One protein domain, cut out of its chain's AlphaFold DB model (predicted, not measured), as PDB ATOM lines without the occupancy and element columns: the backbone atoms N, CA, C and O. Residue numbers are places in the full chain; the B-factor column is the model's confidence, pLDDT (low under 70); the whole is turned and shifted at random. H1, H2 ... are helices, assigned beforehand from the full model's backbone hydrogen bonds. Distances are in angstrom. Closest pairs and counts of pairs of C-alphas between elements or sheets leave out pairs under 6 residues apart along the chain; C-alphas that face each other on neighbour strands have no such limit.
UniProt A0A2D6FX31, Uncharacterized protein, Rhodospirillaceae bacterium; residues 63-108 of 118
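This is residues 63 to 108 of the 118 residues of an uncharacterized protein of Rhodospirillaceae bacterium (UniProt A0A2D6FX31). What shape? Three separate short helices form a flat open arch, H1 and H3 its feet, H2 near its top. What else? The 46 printed residues include H1, H2, H3 in order and no named strand: all helix. It is extended: radius of gyration of the C-alphas 16.2 A, spans 45 by 29 by 11 A.

Do the longest helices meet? H1, residues 63 to 72, and H3, residues 96 to 105, are apart. Where is the third? H2, residues 85 to 91, is apart from both. In each, every O i to N i+4 pair is within hydrogen-bond range.

Where is H1? It begins at C-alpha 63 (0.188, 26.993, 11.755), 14.2 A long. And H3? It ends at C-alpha 105 (26.780, 47.752, 31.257), also 14.2 A long.

How far? The farthest C-alphas, Lys 63 and Glu 97, are 45.0 A apart. Any cuts? The printed part has no cut; link H1 to H2 is long, link H2 to H3 tight. No printed residue is under 70 in pLDDT.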
ATOM      1  N   LYS A  63       0.553  27.456  10.407       96.38
ATOM      2  CA  LYS A  63       0.188  26.993  11.755       96.38
ATOM      3  C   LYS A  63       1.356  27.171  12.724       96.38
ATOM      4  O   LYS A  63       1.159  27.641  13.849       96.38
ATOM      5  N   THR A  64       2.565  26.864  12.270       93.00
ATOM      6  CA  THR A  64       3.808  27.112  13.005       93.00
ATOM      7  C   THR A  64       3.987  28.604  13.262       93.00
ATOM      8  O   THR A  64       4.174  29.008  14.411       93.00
ATOM      9  N   GLN A  65       3.843  29.439  12.231       94.69
ATOM     10  CA  GLN A  65       3.953  30.890  12.371       94.69
ATOM     11  C   GLN A  65       2.930  31.460  13.360       94.69
ATOM     12  O   GLN A  65       3.302  32.219  14.251       94.69
ATOM     13  N   ALA A  66       1.660  31.061  13.258       95.81
ATOM     14  CA  ALA A  66       0.607  31.508  14.167       95.81
ATOM     15  C   ALA A  66       0.893  31.105  15.622       95.81
ATOM     16  O   ALA A  66       0.729  31.915  16.533       95.81
ATOM     17  N   SER A  67       1.375  29.878  15.839       94.25
ATOM     18  CA  SER A  67       1.765  29.401  17.171       94.25
ATOM     19  C   SER A  67       2.925  30.220  17.736       94.25
ATOM     20  O   SER A  67       2.909  30.596  18.907       94.25
ATOM     21  N   PHE A  68       3.905  30.557  16.894       91.06
ATOM     22  CA  PHE A  68       5.053  31.355  17.301       91.06
ATOM     23  C   PHE A  68       4.665  32.804  17.618       91.06
ATOM     24  O   PHE A  68       5.061  33.323  18.657       91.06
ATOM     25  N   ILE A  69       3.823  33.432  16.791       94.25
ATOM     26  CA  ILE A  69       3.288  34.779  17.041       94.25
ATOM     27  C   ILE A  69       2.466  34.801  18.330       94.25
ATOM     28  O   ILE A  69       2.611  35.724  19.123       94.25
ATOM     29  N   LYS A  70       1.643  33.777  18.586       95.38
ATOM     30  CA  LYS A  70       0.868  33.683  19.831       95.38
ATOM     31  C   LYS A  70       1.768  33.662  21.072       95.38
ATOM     32  O   LYS A  70       1.403  34.247  22.084       95.38
ATOM     33  N   ALA A  71       2.919  32.995  20.999       91.00
ATOM     34  CA  ALA A  71       3.850  32.881  22.121       91.00
ATOM     35  C   ALA A  71       4.795  34.089  22.264       91.00
ATOM     36  O   ALA A  71       5.092  34.502  23.380       91.00
ATOM     37  N   TRP A  72       5.270  34.652  21.149       87.12
ATOM     38  CA  TRP A  72       6.362  35.637  21.117       87.12
ATOM     39  C   TRP A  72       5.956  37.022  20.596       87.12
ATOM     40  O   TRP A  72       6.790  37.922  20.513       87.12
ATOM     41  N   GLY A  73       4.697  37.207  20.200       89.75
ATOM     42  CA  GLY A  73       4.153  38.463  19.671       89.75
ATOM     43  C   GLY A  73       4.621  38.833  18.259       89.75
ATOM     44  O   GLY A  73       4.101  39.777  17.672       89.75
ATOM     45  N   SER A  74       5.590  38.116  17.689       85.81
ATOM     46  CA  SER A  74       6.114  38.364  16.342       85.81
ATOM     47  C   SER A  74       6.806  37.127  15.769       85.81
ATOM     48  O   SER A  74       7.140  36.188  16.494       85.81
ATOM     49  N   LEU A  75       7.041  37.134  14.455       84.56
ATOM     50  CA  LEU A  75       7.961  36.193  13.822       84.56
ATOM     51  C   LEU A  75       9.382  36.745  13.902       84.56
ATOM     52  O   LEU A  75       9.673  37.827  13.392       84.56
ATOM     53  N   GLY A  76      10.274  35.978  14.523       77.88
ATOM     54  CA  GLY A  76      11.702  36.258  14.472       77.88
ATOM     55  C   GLY A  76      12.251  36.095  13.051       77.88
ATOM     56  O   GLY A  76      11.753  35.297  12.256       77.88
ATOM     57  N   ARG A  77      13.321  36.828  12.729       80.50
ATOM     58  CA  ARG A  77      14.056  36.622  11.477       80.50
ATOM     59  C   ARG A  77      14.907  35.357  11.583       80.50
ATOM     60  O   ARG A  77      15.892  35.340  12.317       80.50
ATOM     61  N   ILE A  78      14.562  34.335  10.806       83.31
ATOM     62  CA  ILE A  78      15.371  33.119  10.672       83.31
ATOM     63  C   ILE A  78      16.452  33.348   9.616       83.31
ATOM     64  O   ILE A  78      16.158  33.787   8.506       83.31
ATOM     65  N   LEU A  79      17.700  33.047   9.969       82.56
ATOM     66  CA  LEU A  79      18.845  33.097   9.065       82.56
ATOM     67  C   LEU A  79      19.347  31.688   8.789       82.56
ATOM     68  O   LEU A  79      19.367  30.841   9.682       82.56
ATOM     69  N   TYR A  80      19.800  31.445   7.563       82.75
ATOM     70  CA  TYR A  80      20.212  30.110   7.141       82.75
ATOM     71  C   TYR A  80      21.651  30.092   6.639       82.75
ATOM     72  O   TYR A  80      22.022  30.922   5.819       82.75
ATOM     73  N   GLY A  81      22.432  29.086   7.048       76.75
ATOM     74  CA  GLY A  81      23.723  28.708   6.449       76.75
ATOM     75  C   GLY A  81      24.647  29.884   6.096       76.75
ATOM     76  O   GLY A  81      25.385  30.374   6.947       76.75
ATOM     77  N   GLN A  82      24.600  30.321   4.835       77.38
ATOM     78  CA  GLN A  82      25.404  31.428   4.303       77.38
ATOM     79  C   GLN A  82      25.058  32.793   4.918       77.38
ATOM     80  O   GLN A  82      25.951  33.600   5.142       77.38
ATOM     81  N   GLU A  83      23.793  33.049   5.251       77.94
ATOM     82  CA  GLU A  83      23.356  34.312   5.866       77.94
ATOM     83  C   GLU A  83      23.779  34.408   7.335       77.94
ATOM     84  O   GLU A  83      24.036  35.492   7.854       77.94
ATOM     85  N   ALA A  84      23.867  33.259   8.008       78.69
ATOM     86  CA  ALA A  84      24.220  33.171   9.419       78.69
ATOM     87  C   ALA A  84      25.749  33.139   9.641       78.69
ATOM     88  O   ALA A  84      26.247  33.559  10.686       78.69
ATOM     89  N   GLY A  85      26.520  32.692   8.644       78.12
ATOM     90  CA  GLY A  85      27.984  32.622   8.699       78.12
ATOM     91  C   GLY A  85      28.684  33.950   9.044       78.12
ATOM     92  O   GLY A  85      29.574  33.950   9.899       78.12
ATOM     93  N   PRO A  86      28.308  35.093   8.435       77.75
ATOM     94  CA  PRO A  86      28.851  36.401   8.791       77.75
ATOM     95  C   PRO A  86      28.639  36.778  10.260       77.75
ATOM     96  O   PRO A  86      29.560  37.328  10.863       77.75
ATOM     97  N   LEU A  87      27.492  36.429  10.855       77.06
ATOM     98  CA  LEU A  87      27.206  36.708  12.268       77.06
ATOM     99  C   LEU A  87      28.126  35.921  13.204       77.06
ATOM    100  O   LEU A  87      28.691  36.483  14.140       77.06
ATOM    101  N   LEU A  88      28.364  34.638  12.907       75.88
ATOM    102  CA  LEU A  88      29.321  33.821  13.663       75.88
ATOM    103  C   LEU A  88      30.739  34.405  13.602       75.88
ATOM    104  O   LEU A  88      31.464  34.401  14.599       75.88
ATOM    105  N   LYS A  89      31.134  34.951  12.446       79.19
ATOM    106  CA  LYS A  89      32.438  35.610  12.271       79.19
ATOM    107  C   LYS A  89      32.508  36.962  12.982       79.19
ATOM    108  O   LYS A  89      33.578  37.316  13.475       79.19
ATOM    109  N   SER A  90      31.417  37.729  13.025       79.62
ATOM    110  CA  SER A  90      31.373  39.033  13.699       79.62
ATOM    111  C   SER A  90      31.262  38.925  15.213       79.62
ATOM    112  O   SER A  90      31.692  39.843  15.904       79.62
ATOM    113  N   PHE A  91      30.753  37.811  15.744       75.56
ATOM    114  CA  PHE A  91      30.609  37.618  17.186       75.56
ATOM    115  C   PHE A  91      31.937  37.829  17.925       75.56
ATOM    116  O   PHE A  91      32.004  38.548  18.912       75.56
ATOM    117  N   ARG A  92      33.046  37.298  17.398       78.88
ATOM    118  CA  ARG A  92      34.376  37.493  18.005       78.88
ATOM    119  C   ARG A  92      35.016  38.852  17.696       78.88
ATOM    120  O   ARG A  92      36.074  39.153  18.235       78.88
ATOM    121  N   LYS A  93      34.406  39.669  16.834       85.31
ATOM    122  CA  LYS A  93      34.931  40.971  16.399       85.31
ATOM    123  C   LYS A  93      34.305  42.102  17.210       85.31
ATOM    124  O   LYS A  93      33.409  42.795  16.737       85.31
ATOM    125  N   ILE A  94      34.801  42.284  18.427       89.12
ATOM    126  CA  ILE A  94      34.507  43.430  19.293       89.12
ATOM    127  C   ILE A  94      35.835  44.032  19.761       89.12
ATOM    128  O   ILE A  94      36.759  43.284  20.083       89.12
ATOM    129  N   SER A  95      35.962  45.363  19.775       90.62
ATOM    130  CA  SER A  95      37.176  45.997  20.303       90.62
ATOM    131  C   SER A  95      37.289  45.777  21.819       90.62
ATOM    132  O   SER A  95      36.258  45.647  22.495       90.62
ATOM    133  N   PRO A  96      38.508  45.739  22.389       92.38
ATOM    134  CA  PRO A  96      38.695  45.592  23.832       92.38
ATOM    135  C   PRO A  96      37.924  46.635  24.652       92.38
ATOM    136  O   PRO A  96      37.316  46.299  25.669       92.38
ATOM    137  N   GLU A  97      37.874  47.881  24.185       92.19
ATOM    138  CA  GLU A  97      37.204  48.999  24.852       92.19
ATOM    139  C   GLU A  97      35.680  48.848  24.808       92.19
ATOM    140  O   GLU A  97      34.997  49.069  25.811       92.19
ATOM    141  N   ALA A  98      35.133  48.425  23.662       91.75
ATOM    142  CA  ALA A  98      33.708  48.141  23.525       91.75
ATOM    143  C   ALA A  98      33.296  46.945  24.395       91.75
ATOM    144  O   ALA A  98      32.256  46.983  25.056       91.75
ATOM    145  N   LEU A  99      34.133  45.905  24.459       90.06
ATOM    146  CA  LEU A  99      33.908  44.744  25.317       90.06
ATOM    147  C   LEU A  99      33.949  45.118  26.802       90.06
ATOM    148  O   LEU A  99      33.109  44.646  27.572       90.06
ATOM    149  N   ALA A 100      34.898  45.959  27.215       91.69
ATOM    150  CA  ALA A 100      34.989  46.449  28.587       91.69
ATOM    151  C   ALA A 100      33.721  47.214  28.987       91.69
ATOM    152  O   ALA A 100      33.122  46.918  30.024       91.69
ATOM    153  N   TYR A 101      33.257  48.125  28.125       91.69
ATOM    154  CA  TYR A 101      32.001  48.838  28.342       91.69
ATOM    155  C   TYR A 101      30.804  47.885  28.420       91.69
ATOM    156  O   TYR A 101      29.994  47.994  29.339       91.69
ATOM    157  N   LEU A 102      30.701  46.918  27.503       89.06
ATOM    158  CA  LEU A 102      29.594  45.963  27.491       89.06
ATOM    159  C   LEU A 102      29.562  45.112  28.771       89.06
ATOM    160  O   LEU A 102      28.500  44.945  29.366       89.06
ATOM    161  N   LYS A 103      30.719  44.635  29.250       88.69
ATOM    162  CA  LYS A 103      30.835  43.901  30.525       88.69
ATOM    163  C   LYS A 103      30.378  44.734  31.722       88.69
ATOM    164  O   LYS A 103      29.759  44.188  32.637       88.69
ATOM    165  N   GLN A 104      30.689  46.030  31.729       89.19
ATOM    166  CA  GLN A 104      30.235  46.957  32.764       89.19
ATOM    167  C   GLN A 104      28.720  47.177  32.684       89.19
ATOM    168  O   GLN A 104      28.040  47.050  33.701       89.19
ATOM    169  N   ALA A 105      28.196  47.474  31.491       86.88
ATOM    170  CA  ALA A 105      26.780  47.752  31.257       86.88
ATOM    171  C   ALA A 105      25.883  46.547  31.584       86.88
ATOM    172  O   ALA A 105      24.814  46.716  32.158       86.88
ATOM    173  N   MET A 106      26.350  45.333  31.281       84.50
ATOM    174  CA  MET A 106      25.647  44.074  31.552       84.50
ATOM    175  C   MET A 106      25.857  43.550  32.984       84.50
ATOM    176  O   MET A 106      25.364  42.481  33.326       84.50
ATOM    177  N   GLY A 107      26.654  44.229  33.818       84.19
ATOM    178  CA  GLY A 107      26.957  43.779  35.182       84.19
ATOM    179  C   GLY A 107      27.814  42.505  35.282       84.19
ATOM    180  O   GLY A 107      28.084  42.039  36.389       84.19
ATOM    181  N   ILE A 108      28.308  41.968  34.162       76.31
ATOM    182  CA  ILE A 108      29.078  40.710  34.093       76.31
ATOM    183  C   ILE A 108      30.407  40.826  34.862       76.31
ATOM    184  O   ILE A 108      30.878  39.856  35.450       76.31
TER     185      ILE A 108